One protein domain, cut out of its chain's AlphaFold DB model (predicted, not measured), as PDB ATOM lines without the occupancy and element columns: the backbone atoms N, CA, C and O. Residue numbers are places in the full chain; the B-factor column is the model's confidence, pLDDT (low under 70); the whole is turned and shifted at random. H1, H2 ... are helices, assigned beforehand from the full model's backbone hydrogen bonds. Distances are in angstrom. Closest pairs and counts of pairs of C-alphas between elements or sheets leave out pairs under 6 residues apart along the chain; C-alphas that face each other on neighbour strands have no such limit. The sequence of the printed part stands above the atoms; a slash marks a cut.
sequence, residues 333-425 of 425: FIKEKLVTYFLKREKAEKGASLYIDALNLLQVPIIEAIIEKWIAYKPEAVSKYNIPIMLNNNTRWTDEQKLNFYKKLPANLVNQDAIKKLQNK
ATOM      1  N   PHE A 333     -66.380  62.170  29.067       95.00
ATOM      2  CA  PHE A 333     -65.125  62.696  29.607       95.00
ATOM      3  C   PHE A 333     -65.138  64.231  29.671       95.00
ATOM      4  O   PHE A 333     -64.763  64.820  30.685       95.00
ATOM      5  N   ILE A 334     -65.650  64.890  28.626       95.81
ATOM      6  CA  ILE A 334     -65.803  66.353  28.603       95.81
ATOM      7  C   ILE A 334     -66.786  66.801  29.688       95.81
ATOM      8  O   ILE A 334     -66.517  67.752  30.425       95.81
ATOM      9  N   LYS A 335     -67.900  66.080  29.847       95.38
ATOM     10  CA  LYS A 335     -68.859  66.339  30.927       95.38
ATOM     11  C   LYS A 335     -68.204  66.236  32.311       95.38
ATOM     12  O   LYS A 335     -68.419  67.112  33.145       95.38
ATOM     13  N   GLU A 336     -67.392  65.211  32.565       94.75
ATOM     14  CA  GLU A 336     -66.669  65.035  33.835       94.75
ATOM     15  C   GLU A 336     -65.630  66.141  34.087       94.75
ATOM     16  O   GLU A 336     -65.527  66.653  35.211       94.75
ATOM     17  N   LYS A 337     -64.909  66.579  33.044       95.44
ATOM     18  CA  LYS A 337     -64.028  67.757  33.110       95.44
ATOM     19  C   LYS A 337     -64.806  69.009  33.519       95.44
ATOM     20  O   LYS A 337     -64.399  69.700  34.452       95.44
ATOM     21  N   LEU A 338     -65.958  69.270  32.897       95.06
ATOM     22  CA  LEU A 338     -66.815  70.414  33.232       95.06
ATOM     23  C   LEU A 338     -67.362  70.340  34.663       95.06
ATOM     24  O   LEU A 338     -67.365  71.348  35.369       95.06
ATOM     25  N   VAL A 339     -67.781  69.157  35.128       93.81
ATOM     26  CA  VAL A 339     -68.204  68.944  36.524       93.81
ATOM     27  C   VAL A 339     -67.079  69.327  37.481       93.81
ATOM     28  O   VAL A 339     -67.294  70.083  38.430       93.81
ATOM     29  N   THR A 340     -65.867  68.850  37.203       93.69
ATOM     30  CA  THR A 340     -64.677  69.129  38.013       93.69
ATOM     31  C   THR A 340     -64.358  70.623  38.015       93.69
ATOM     32  O   THR A 340     -64.117  71.200  39.079       93.69
ATOM     33  N   TYR A 341     -64.426  71.261  36.846       92.19
ATOM     34  CA  TYR A 341     -64.224  72.693  36.673       92.19
ATOM     35  C   TYR A 341     -65.206  73.502  37.527       92.19
ATOM     36  O   TYR A 341     -64.785  74.223  38.433       92.19
ATOM     37  N   PHE A 342     -66.518  73.339  37.323       89.62
ATOM     38  CA  PHE A 342     -67.519  74.146  38.027       89.62
ATOM     39  C   PHE A 342     -67.572  73.860  39.533       89.62
ATOM     40  O   PHE A 342     -67.788  74.788  40.309       89.62
ATOM     41  N   LEU A 343     -67.295  72.628  39.981       88.62
ATOM     42  CA  LEU A 343     -67.149  72.327  41.412       88.62
ATOM     43  C   LEU A 343     -65.929  73.017  42.031       88.62
ATOM     44  O   LEU A 343     -65.995  73.491  43.165       88.62
ATOM     45  N   LYS A 344     -64.802  73.089  41.312       88.19
ATOM     46  CA  LYS A 344     -63.624  73.839  41.767       88.19
ATOM     47  C   LYS A 344     -63.940  75.334  41.868       88.19
ATOM     48  O   LYS A 344     -63.564  75.956  42.860       88.19
ATOM     49  N   ARG A 345     -64.648  75.897  40.881       84.19
ATOM     50  CA  ARG A 345     -65.050  77.315  40.864       84.19
ATOM     51  C   ARG A 345     -66.040  77.646  41.984       84.19
ATOM     52  O   ARG A 345     -65.811  78.611  42.705       84.19
ATOM     53  N   GLU A 346     -67.051  76.805  42.213       82.81
ATOM     54  CA  GLU A 346     -68.004  76.947  43.333       82.81
ATOM     55  C   GLU A 346     -67.302  76.973  44.701       82.81
ATOM     56  O   GLU A 346     -67.690  77.735  45.589       82.81
ATOM     57  N   LYS A 347     -66.237  76.181  44.876       80.75
ATOM     58  CA  LYS A 347     -65.455  76.158  46.121       80.75
ATOM     59  C   LYS A 347     -64.526  77.362  46.279       80.75
ATOM     60  O   LYS A 347     -64.308  77.798  47.407       80.75
ATOM     61  N   ALA A 348     -63.942  77.841  45.182       77.00
ATOM     62  CA  ALA A 348     -62.919  78.885  45.192       77.00
ATOM     63  C   ALA A 348     -63.497  80.308  45.229       77.00
ATOM     64  O   ALA A 348     -62.872  81.209  45.789       77.00
ATOM     65  N   GLU A 349     -64.665  80.535  44.632       63.97
ATOM     66  CA  GLU A 349     -65.256  81.867  44.556       63.97
ATOM     67  C   GLU A 349     -66.204  82.156  45.718       63.97
ATOM     68  O   GLU A 349     -66.943  81.297  46.192       63.97
ATOM     69  N   LYS A 350     -66.265  83.428  46.131       57.41
ATOM     70  CA  LYS A 350     -67.295  83.891  47.072       57.41
ATOM     71  C   LYS A 350     -68.714  83.816  46.474       57.41
ATOM     72  O   LYS A 350     -69.664  83.950  47.229       57.41
ATOM     73  N   GLY A 351     -68.864  83.594  45.160       54.25
ATOM     74  CA  GLY A 351     -70.116  83.702  44.404       54.25
ATOM     75  C   GLY A 351     -70.847  82.392  44.117       54.25
ATOM     76  O   GLY A 351     -71.003  82.009  42.960       54.25
ATOM     77  N   ALA A 352     -71.387  81.738  45.147       53.81
ATOM     78  CA  ALA A 352     -72.157  80.494  45.001       53.81
ATOM     79  C   ALA A 352     -73.449  80.617  44.158       53.81
ATOM     80  O   ALA A 352     -74.058  79.605  43.828       53.81
ATOM     81  N   SER A 353     -73.863  81.829  43.765       60.03
ATOM     82  CA  SER A 353     -75.012  82.038  42.870       60.03
ATOM     83  C   SER A 353     -74.762  81.678  41.414       60.03
ATOM     84  O   SER A 353     -75.722  81.423  40.695       60.03
ATOM     85  N   LEU A 354     -73.514  81.747  40.946       65.38
ATOM     86  CA  LEU A 354     -73.238  81.780  39.508       65.38
ATOM     87  C   LEU A 354     -73.343  80.393  38.864       65.38
ATOM     88  O   LEU A 354     -73.864  80.272  37.761       65.38
ATOM     89  N   TYR A 355     -72.924  79.339  39.570       80.69
ATOM     90  CA  TYR A 355     -72.705  78.022  38.957       80.69
ATOM     91  C   TYR A 355     -73.798  76.988  39.219       80.69
ATOM     92  O   TYR A 355     -73.702  75.879  38.698       80.69
ATOM     93  N   ILE A 356     -74.848  77.315  39.980       81.06
ATOM     94  CA  ILE A 356     -75.919  76.351  40.291       81.06
ATOM     95  C   ILE A 356     -76.568  75.832  39.002       81.06
ATOM     96  O   ILE A 356     -76.770  74.625  38.869       81.06
ATOM     97  N   ASP A 357     -76.838  76.696  38.017       79.94
ATOM     98  CA  ASP A 357     -77.458  76.243  36.766       79.94
ATOM     99  C   ASP A 357     -76.513  75.346  35.964       79.94
ATOM    100  O   ASP A 357     -76.971  74.358  35.393       79.94
ATOM    101  N   ALA A 358     -75.215  75.670  35.931       86.62
ATOM    102  CA  ALA A 358     -74.205  74.844  35.274       86.62
ATOM    103  C   ALA A 358     -74.135  73.456  35.927       86.62
ATOM    104  O   ALA A 358     -74.248  72.441  35.244       86.62
ATOM    105  N   LEU A 359     -74.041  73.404  37.259       89.19
ATOM    106  CA  LEU A 359     -74.018  72.160  38.028       89.19
ATOM    107  C   LEU A 359     -75.302  71.340  37.825       89.19
ATOM    108  O   LEU A 359     -75.229  70.133  37.602       89.19
ATOM    109  N   ASN A 360     -76.473  71.982  37.820       85.75
ATOM    110  CA  ASN A 360     -77.749  71.312  37.566       85.75
ATOM    111  C   ASN A 360     -77.837  70.744  36.134       85.75
ATOM    112  O   ASN A 360     -78.297  69.612  35.945       85.75
ATOM    113  N   LEU A 361     -77.361  71.491  35.126       85.44
ATOM    114  CA  LEU A 361     -77.269  71.022  33.734       85.44
ATOM    115  C   LEU A 361     -76.333  69.817  33.606       85.44
ATOM    116  O   LEU A 361     -76.677  68.825  32.966       85.44
ATOM    117  N   LEU A 362     -75.196  69.861  34.296       90.44
ATOM    118  CA  LEU A 362     -74.231  68.765  34.369       90.44
ATOM    119  C   LEU A 362     -74.709  67.589  35.236       90.44
ATOM    120  O   LEU A 362     -74.032  66.566  35.322       90.44
ATOM    121  N   GLN A 363     -75.912  67.694  35.808       88.81
ATOM    122  CA  GLN A 363     -76.549  66.684  36.652       88.81
ATOM    123  C   GLN A 363     -75.812  66.415  37.968       88.81
ATOM    124  O   GLN A 363     -75.928  65.333  38.541       88.81
ATOM    125  N   VAL A 364     -75.079  67.408  38.464       89.25
ATOM    126  CA  VAL A 364     -74.462  67.367  39.785       89.25
ATOM    127  C   VAL A 364     -75.550  67.598  40.839       89.25
ATOM    128  O   VAL A 364     -76.292  68.581  40.737       89.25
ATOM    129  N   PRO A 365     -75.677  66.729  41.859       88.25
ATOM    130  CA  PRO A 365     -76.606  66.958  42.957       88.25
ATOM    131  C   PRO A 365     -76.298  68.279  43.667       88.25
ATOM    132  O   PRO A 365     -75.234  68.451  44.259       88.25
ATOM    133  N   ILE A 366     -77.244  69.215  43.621       89.31
ATOM    134  CA  ILE A 366     -77.144  70.465  44.374       89.31
ATOM    135  C   ILE A 366     -77.483  70.157  45.830       89.31
ATOM    136  O   ILE A 366     -78.591  69.717  46.112       89.31
ATOM    137  N   ILE A 367     -76.540  70.340  46.749       89.31
ATOM    138  CA  ILE A 367     -76.736  70.087  48.187       89.31
ATOM    139  C   ILE A 367     -77.139  71.366  48.930       89.31
ATOM    140  O   ILE A 367     -76.911  72.468  48.431       89.31
ATOM    141  N   GLU A 368     -77.705  71.229  50.137       89.12
ATOM    142  CA  GLU A 368     -78.166  72.372  50.948       89.12
ATOM    143  C   GLU A 368     -77.079  73.441  51.125       89.12
ATOM    144  O   GLU A 368     -77.348  74.617  50.905       89.12
ATOM    145  N   ALA A 369     -75.834  73.031  51.391       86.75
ATOM    146  CA  ALA A 369     -74.706  73.943  51.593       86.75
ATOM    147  C   ALA A 369     -74.445  74.890  50.400       86.75
ATOM    148  O   ALA A 369     -74.015  76.027  50.596       86.75
ATOM    149  N   ILE A 370     -74.720  74.454  49.163       85.88
ATOM    150  CA  ILE A 370     -74.580  75.304  47.966       85.88
ATOM    151  C   ILE A 370     -75.673  76.382  47.963       85.88
ATOM    152  O   ILE A 370     -75.396  77.551  47.693       85.88
ATOM    153  N   ILE A 371     -76.910  76.013  48.318       86.38
ATOM    154  CA  ILE A 371     -78.035  76.953  48.419       86.38
ATOM    155  C   ILE A 371     -77.825  77.933  49.580       86.38
ATOM    156  O   ILE A 371     -78.093  79.123  49.441       86.38
ATOM    157  N   GLU A 372     -77.300  77.477  50.714       86.19
ATOM    158  CA  GLU A 372     -76.986  78.340  51.858       86.19
ATOM    159  C   GLU A 372     -75.923  79.386  51.506       86.19
ATOM    160  O   GLU A 372     -76.110  80.573  51.786       86.19
ATOM    161  N   LYS A 373     -74.846  78.986  50.814       82.94
ATOM    162  CA  LYS A 373     -73.862  79.949  50.299       82.94
ATOM    163  C   LYS A 373     -74.486  80.930  49.306       82.94
ATOM    164  O   LYS A 373     -74.131  82.106  49.328       82.94
ATOM    165  N   TRP A 374     -75.395  80.477  48.437       82.38
ATOM    166  CA  TRP A 374     -76.108  81.358  47.506       82.38
ATOM    167  C   TRP A 374     -76.875  82.459  48.244       82.38
ATOM    168  O   TRP A 374     -76.736  83.635  47.906       82.38
ATOM    169  N   ILE A 375     -77.618  82.079  49.287       82.81
ATOM    170  CA  ILE A 375     -78.368  83.007  50.141       82.81
ATOM    171  C   ILE A 375     -77.428  84.003  50.824       82.81
ATOM    172  O   ILE A 375     -77.721  85.198  50.863       82.81
ATOM    173  N   ALA A 376     -76.291  83.528  51.335       80.94
ATOM    174  CA  ALA A 376     -75.314  84.368  52.020       80.94
ATOM    175  C   ALA A 376     -74.576  85.343  51.084       80.94
ATOM    176  O   ALA A 376     -74.113  86.386  51.540       80.94
ATOM    177  N   TYR A 377     -74.440  85.011  49.796       75.19
ATOM    178  CA  TYR A 377     -73.623  85.782  48.856       75.19
ATOM    179  C   TYR A 377     -74.272  87.088  48.379       75.19
ATOM    180  O   TYR A 377     -73.590  88.108  48.315       75.19
ATOM    181  N   LYS A 378     -75.566  87.064  48.034       69.44
ATOM    182  CA  LYS A 378     -76.328  88.252  47.599       69.44
ATOM    183  C   LYS A 378     -77.637  88.354  48.390       69.44
ATOM    184  O   LYS A 378     -78.704  88.132  47.811       69.44
ATOM    185  N   PRO A 379     -77.594  88.642  49.703       71.44
ATOM    186  CA  PRO A 379     -78.792  88.673  50.543       71.44
ATOM    187  C   PRO A 379     -79.849  89.661  50.025       71.44
ATOM    188  O   PRO A 379     -81.041  89.394  50.134       71.44
ATOM    189  N   GLU A 380     -79.432  90.757  49.389       74.31
ATOM    190  CA  GLU A 380     -80.305  91.735  48.732       74.31
ATOM    191  C   GLU A 380     -81.022  91.198  47.483       74.31
ATOM    192  O   GLU A 380     -82.099  91.678  47.133       74.31
ATOM    193  N   ALA A 381     -80.450  90.189  46.822       66.81
ATOM    194  CA  ALA A 381     -81.039  89.535  45.659       66.81
ATOM    195  C   ALA A 381     -81.853  88.289  46.035       66.81
ATOM    196  O   ALA A 381     -82.435  87.668  45.147       66.81
ATOM    197  N   VAL A 382     -81.920  87.905  47.315       80.38
ATOM    198  CA  VAL A 382     -82.687  86.749  47.800       80.38
ATOM    199  C   VAL A 382     -83.954  87.208  48.517       80.38
ATOM    200  O   VAL A 382     -83.948  88.088  49.368       80.38
ATOM    201  N   SER A 383     -85.081  86.590  48.175       87.81
ATOM    202  CA  SER A 383     -86.379  86.882  48.776       87.81
ATOM    203  C   SER A 383     -87.209  85.614  48.923       87.81
ATOM    204  O   SER A 383     -87.009  84.616  48.226       87.81
ATOM    205  N   LYS A 384     -88.252  85.676  49.756       88.81
ATOM    206  CA  LYS A 384     -89.247  84.599  49.840       88.81
ATOM    207  C   LYS A 384     -89.894  84.249  48.489       88.81
ATOM    208  O   LYS A 384     -90.473  83.177  48.351       88.81
ATOM    209  N   TYR A 385     -89.830  85.119  47.481       87.19
ATOM    210  CA  TYR A 385     -90.426  84.851  46.170       87.19
ATOM    211  C   TYR A 385     -89.484  84.122  45.209       87.19
ATOM    212  O   TYR A 385     -89.962  83.333  44.398       87.19
ATOM    213  N   ASN A 386     -88.167  84.319  45.316       84.94
ATOM    214  CA  ASN A 386     -87.213  83.673  44.410       84.94
ATOM    215  C   ASN A 386     -86.635  82.355  44.946       84.94
ATOM    216  O   ASN A 386     -86.264  81.511  44.137       84.94
ATOM    217  N   ILE A 387     -86.655  82.110  46.261       88.19
ATOM    218  CA  ILE A 387     -86.266  80.809  46.835       88.19
ATOM    219  C   ILE A 387     -87.081  79.648  46.239       88.19
ATOM    220  O   ILE A 387     -86.470  78.687  45.778       88.19
ATOM    221  N   PRO A 388     -88.430  79.703  46.166       88.12
ATOM    222  CA  PRO A 388     -89.198  78.640  45.522       88.12
ATOM    223  C   PRO A 388     -88.816  78.426  44.051       88.12
ATOM    224  O   PRO A 388     -88.823  77.294  43.579       88.12
ATOM    225  N   ILE A 389     -88.493  79.499  43.321       84.69
ATOM    226  CA  ILE A 389     -88.084  79.425  41.911       84.69
ATOM    227  C   ILE A 389     -86.745  78.692  41.808       84.69
ATOM    228  O   ILE A 389     -86.648  77.723  41.061       84.69
ATOM    229  N   MET A 390     -85.759  79.098  42.611       84.50
ATOM    230  CA  MET A 390     -84.439  78.467  42.679       84.50
ATOM    231  C   MET A 390     -84.547  76.976  43.024       84.50
ATOM    232  O   MET A 390     -84.028  76.125  42.307       84.50
ATOM    233  N   LEU A 391     -85.286  76.626  44.082       88.44
ATOM    234  CA  LEU A 391     -85.434  75.227  44.492       88.44
ATOM    235  C   LEU A 391     -86.128  74.376  43.422       88.44
ATOM    236  O   LEU A 391     -85.735  73.234  43.206       88.44
ATOM    237  N   ASN A 392     -87.145  74.902  42.738       86.19
ATOM    238  CA  ASN A 392     -87.887  74.129  41.740       86.19
ATOM    239  C   ASN A 392     -87.167  74.012  40.393       86.19
ATOM    240  O   ASN A 392     -87.290  72.981  39.738       86.19
ATOM    241  N   ASN A 393     -86.444  75.049  39.972       81.50
ATOM    242  CA  ASN A 393     -85.835  75.090  38.644       81.50
ATOM    243  C   ASN A 393     -84.388  74.590  38.641       81.50
ATOM    244  O   ASN A 393     -83.906  74.102  37.617       81.50
ATOM    245  N   ASN A 394     -83.690  74.723  39.770       80.81
ATOM    246  CA  ASN A 394     -82.241  74.558  39.834       80.81
ATOM    247  C   ASN A 394     -81.806  73.419  40.757       80.81
ATOM    248  O   ASN A 394     -80.617  73.141  40.855       80.81
ATOM    249  N   THR A 395     -82.750  72.720  41.392       85.75
ATOM    250  CA  THR A 395     -82.464  71.515  42.177       85.75
ATOM    251  C   THR A 395     -83.336  70.350  41.726       85.75
ATOM    252  O   THR A 395     -84.394  70.531  41.126       85.75
ATOM    253  N   ARG A 396     -82.899  69.134  42.059       87.44
ATOM    254  CA  ARG A 396     -83.686  67.899  41.916       87.44
ATOM    255  C   ARG A 396     -84.209  67.409  43.268       87.44
ATOM    256  O   ARG A 396     -84.354  66.209  43.473       87.44
ATOM    257  N   TRP A 397     -84.411  68.327  44.215       91.19
ATOM    258  CA  TRP A 397     -84.859  67.976  45.557       91.19
ATOM    259  C   TRP A 397     -86.283  67.437  45.548       91.19
ATOM    260  O   TRP A 397     -87.152  67.956  44.841       91.19
ATOM    261  N   THR A 398     -86.524  66.433  46.385       92.19
ATOM    262  CA  THR A 398     -87.874  65.973  46.704       92.19
ATOM    263  C   THR A 398     -88.642  67.062  47.448       92.19
ATOM    264  O   THR A 398     -88.060  67.977  48.043       92.19
ATOM    265  N   ASP A 399     -89.969  66.966  47.445       93.19
ATOM    266  CA  ASP A 399     -90.802  67.925  48.170       93.19
ATOM    267  C   ASP A 399     -90.532  67.867  49.686       93.19
ATOM    268  O   ASP A 399     -90.503  68.907  50.344       93.19
ATOM    269  N   GLU A 400     -90.172  66.695  50.223       93.19
ATOM    270  CA  GLU A 400     -89.705  66.538  51.606       93.19
ATOM    271  C   GLU A 400     -88.393  67.293  51.880       93.19
ATOM    272  O   GLU A 400     -88.292  68.021  52.870       93.19
ATOM    273  N   GLN A 401     -87.396  67.172  50.997       93.38
ATOM    274  CA  GLN A 401     -86.131  67.906  51.125       93.38
ATOM    275  C   GLN A 401     -86.370  69.420  51.115       93.38
ATOM    276  O   GLN A 401     -85.845  70.134  51.969       93.38
ATOM    277  N   LYS A 402     -87.234  69.913  50.216       94.31
ATOM    278  CA  LYS A 402     -87.619  71.334  50.173       94.31
ATOM    279  C   LYS A 402     -88.313  71.767  51.464       94.31
ATOM    280  O   LYS A 402     -87.967  72.808  52.017       94.31
ATOM    281  N   LEU A 403     -89.267  70.979  51.969       93.25
ATOM    282  CA  LEU A 403     -89.967  71.264  53.226       93.25
ATOM    283  C   LEU A 403     -89.007  71.314  54.419       93.25
ATOM    284  O   LEU A 403     -89.123  72.203  55.260       93.25
ATOM    285  N   ASN A 404     -88.043  70.396  54.488       93.94
ATOM    286  CA  ASN A 404     -87.030  70.390  55.539       93.94
ATOM    287  C   ASN A 404     -86.085  71.591  55.437       93.94
ATOM    288  O   ASN A 404     -85.761  72.187  56.463       93.94
ATOM    289  N   PHE A 405     -85.722  72.007  54.225       94.31
ATOM    290  CA  PHE A 405     -84.935  73.218  54.017       94.31
ATOM    291  C   PHE A 405     -85.692  74.486  54.440       94.31
ATOM    292  O   PHE A 405     -85.133  75.326  55.141       94.31
ATOM    293  N   TYR A 406     -86.991  74.604  54.127       93.44
ATOM    294  CA  TYR A 406     -87.805  75.747  54.567       93.44
ATOM    295  C   TYR A 406     -87.840  75.924  56.091       93.44
ATOM    296  O   TYR A 406     -87.907  77.059  56.556       93.44
ATOM    297  N   LYS A 407     -87.756  74.837  56.872       91.62
ATOM    298  CA  LYS A 407     -87.694  74.901  58.346       91.62
ATOM    299  C   LYS A 407     -86.398  75.534  58.865       91.62
ATOM    300  O   LYS A 407     -86.383  76.028  59.986       91.62
ATOM    301  N   LYS A 408     -85.322  75.496  58.071       91.75
ATOM    302  CA  LYS A 408     -84.003  76.056  58.409       91.75
ATOM    303  C   LYS A 408     -83.861  77.522  57.987       91.75
ATOM    304  O   LYS A 408     -82.939  78.196  58.433       91.75
ATOM    305  N   LEU A 409     -84.751  78.018  57.124       90.06
ATOM    306  CA  LEU A 409     -84.663  79.373  56.589       90.06
ATOM    307  C   LEU A 409     -85.114  80.436  57.608       90.06
ATOM    308  O   LEU A 409     -86.091  80.231  58.331       90.06
ATOM    309  N   PRO A 410     -84.475  81.621  57.609       89.38
ATOM    310  CA  PRO A 410     -84.970  82.794  58.322       89.38
ATOM    311  C   PRO A 410     -86.423  83.128  57.953       89.38
ATOM    312  O   PRO A 410     -86.808  83.056  56.785       89.38
ATOM    313  N   ALA A 411     -87.230  83.561  58.928       88.75
ATOM    314  CA  ALA A 411     -88.669  83.788  58.743       88.75
ATOM    315  C   ALA A 411     -89.015  84.763  57.595       88.75
ATOM    316  O   ALA A 411     -90.034  84.598  56.927       88.75
ATOM    317  N   ASN A 412     -88.157  85.750  57.320       88.81
ATOM    318  CA  ASN A 412     -88.319  86.709  56.219       88.81
ATOM    319  C   ASN A 412     -88.119  86.095  54.819       88.81
ATOM    320  O   ASN A 412     -88.556  86.680  53.826       88.81
ATOM    321  N   LEU A 413     -87.485  84.924  54.734       90.25
ATOM    322  CA  LEU A 413     -87.227  84.178  53.503       90.25
ATOM    323  C   LEU A 413     -88.217  83.020  53.283       90.25
ATOM    324  O   LEU A 413     -88.245  82.417  52.210       90.25
ATOM    325  N   VAL A 414     -89.073  82.728  54.263       90.50
ATOM    326  CA  VAL A 414     -90.060  81.648  54.176       90.50
ATOM    327  C   VAL A 414     -91.270  82.068  53.337       90.50
ATOM    328  O   VAL A 414     -91.888  83.112  53.559       90.50
ATOM    329  N   ASN A 415     -91.653  81.214  52.385       91.88
ATOM    330  CA  ASN A 415     -92.847  81.387  51.563       91.88
ATOM    331  C   ASN A 415     -93.931  80.380  51.962       91.88
ATOM    332  O   ASN A 415     -93.862  79.205  51.607       91.88
ATOM    333  N   GLN A 416     -94.942  80.857  52.688       91.56
ATOM    334  CA  GLN A 416     -96.029  80.018  53.201       91.56
ATOM    335  C   GLN A 416     -96.860  79.371  52.085       91.56
ATOM    336  O   GLN A 416     -97.281  78.223  52.217       91.56
ATOM    337  N   ASP A 417     -97.060  80.065  50.963       90.81
ATOM    338  CA  ASP A 417     -97.815  79.516  49.834       90.81
ATOM    339  C   ASP A 417     -97.039  78.400  49.132       90.81
ATOM    340  O   ASP A 417     -97.629  77.407  48.706       90.81
ATOM    341  N   ALA A 418     -95.711  78.526  49.039       88.94
ATOM    342  CA  ALA A 418     -94.855  77.464  48.520       88.94
ATOM    343  C   ALA A 418     -94.892  76.221  49.423       88.94
ATOM    344  O   ALA A 418     -95.047  75.116  48.910       88.94
ATOM    345  N   ILE A 419     -94.834  76.394  50.749       90.69
ATOM    346  CA  ILE A 419     -94.947  75.290  51.717       90.69
ATOM    347  C   ILE A 419     -96.292  74.574  51.575       90.69
ATOM    348  O   ILE A 419     -96.316  73.357  51.408       90.69
ATOM    349  N   LYS A 420     -97.408  75.317  51.559       91.38
ATOM    350  CA  LYS A 420     -98.748  74.736  51.375       91.38
ATOM    351  C   LYS A 420     -98.851  73.937  50.075       91.38
ATOM    352  O   LYS A 420     -99.424  72.856  50.063       91.38
ATOM    353  N   LYS A 421     -98.273  74.440  48.977       90.56
ATOM    354  CA  LYS A 421     -98.246  73.726  47.689       90.56
ATOM    355  C   LYS A 421     -97.459  72.416  47.745       90.56
ATOM    356  O   LYS A 421     -97.845  71.486  47.053       90.56
ATOM    357  N   LEU A 422     -96.378  72.359  48.522       89.81
ATOM    358  CA  LEU A 422     -95.573  71.146  48.704       89.81
ATOM    359  C   LEU A 422     -96.257  70.124  49.623       89.81
ATOM    360  O   LEU A 422     -96.039  68.936  49.461       89.81
ATOM    361  N   GLN A 423     -97.078  70.576  50.575       88.25
ATOM    362  CA  GLN A 423     -97.830  69.702  51.488       88.25
ATOM    363  C   GLN A 423     -99.103  69.113  50.864       88.25
ATOM    364  O   GLN A 423     -99.604  68.103  51.341       88.25
ATOM    365  N   ASN A 424     -99.641  69.771  49.833       81.06
ATOM    366  CA  ASN A 424    -100.894  69.398  49.169       81.06
ATOM    367  C   ASN A 424    -100.685  68.608  47.861       81.06
ATOM    368  O   ASN A 424    -101.640  68.435  47.102       81.06
ATOM    369  N   LYS A 425     -99.449  68.201  47.566       70.44
ATOM    370  CA  LYS A 425     -99.080  67.287  46.478       70.44
ATOM    371  C   LYS A 425     -98.730  65.935  47.068       70.44
ATOM    372  O   LYS A 425     -99.021  64.937  46.374       70.44
TER     373      LYS A 425
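AT A GLANCE: This is residues 333 to 425 of the 425 residues of an uncharacterized protein of Capnocytophaga cynodegmi (UniProt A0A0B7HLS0). The helices form a slab strung out along its longest axis, with a helical hairpin of H1 and H2 at one end, a second hairpin of H5 and H6 at the other, and H3 and H4 in the middle between them. Contacts between the helices are few, and H3 touches no other helix. The printed part has 93 residues with six named helices, H1 to H6 in order along the chain, and no named strand; its class is all helix. It is compact, with a radius of gyration of the C-alphas of 13.8 A, and spans 42 by 29 by 16 A.

HOW THE PARTS SIT: H1, residues 333 to 348, touches H2, residues 356 to 361, with residues 339 to 343 alone. They form a helical hairpin at a shallow tilt of 10 degrees, opposite ways; their closest C-alphas, of Phe 342 and Leu 359, are 6.8 A apart. H2 only just touches H4, residues 387 to 394, with 3 pairs of C-alphas within 8 A. The closest are those of Asp 357 and Asn 394, at 5.9 A, and the tilt is shallow, 31 degrees, the same way. H3, residues 368 to 377, is near H4, with 5 pairs of C-alphas within 10 A. H3 is close to but not clearly touching H5, residues 399 to 408; the closest C-alphas, of Glu 368 and Phe 405, are 7.5 A apart. H5 touches H6, residues 416 to 423, and they form the other helical hairpin. Their closest C-alphas, of Asp 399 and Leu 422, are 5.8 A apart, and they run opposite ways at a tilt of 37 degrees, only just steep. H1 and H6 are apart. In H1, H2, H3, H4 and H6 every O i to N i+4 pair is within hydrogen-bond range; in H5 it is 5 of 6.

IN THESE COORDINATES: H1, the longest helix, measures 22.6 A from C-alpha 333 at (-65.125, 62.696, 29.607) to C-alpha 348. H2 measures 8.6 A, H3 14.3 A, and H4 10.2 A, from C-alpha 387 at (-86.266, 80.809, 46.835). H5 measures 14.7 A, and H6 10.6 A, ending with C-alpha 423 at (-97.830, 69.702, 51.488).

THE WHOLE: The two C-alphas farthest apart, of Phe 333 and Ala 411, are 43.0 A apart. The printed part has no cut and ends at Lys 425, the chain's last residue. The link from H4 to H5 is tight; the other links are short, and no link is long. The mean pLDDT of the printed part is 85.4; residues 349 to 354, 378 and 381 are under 70.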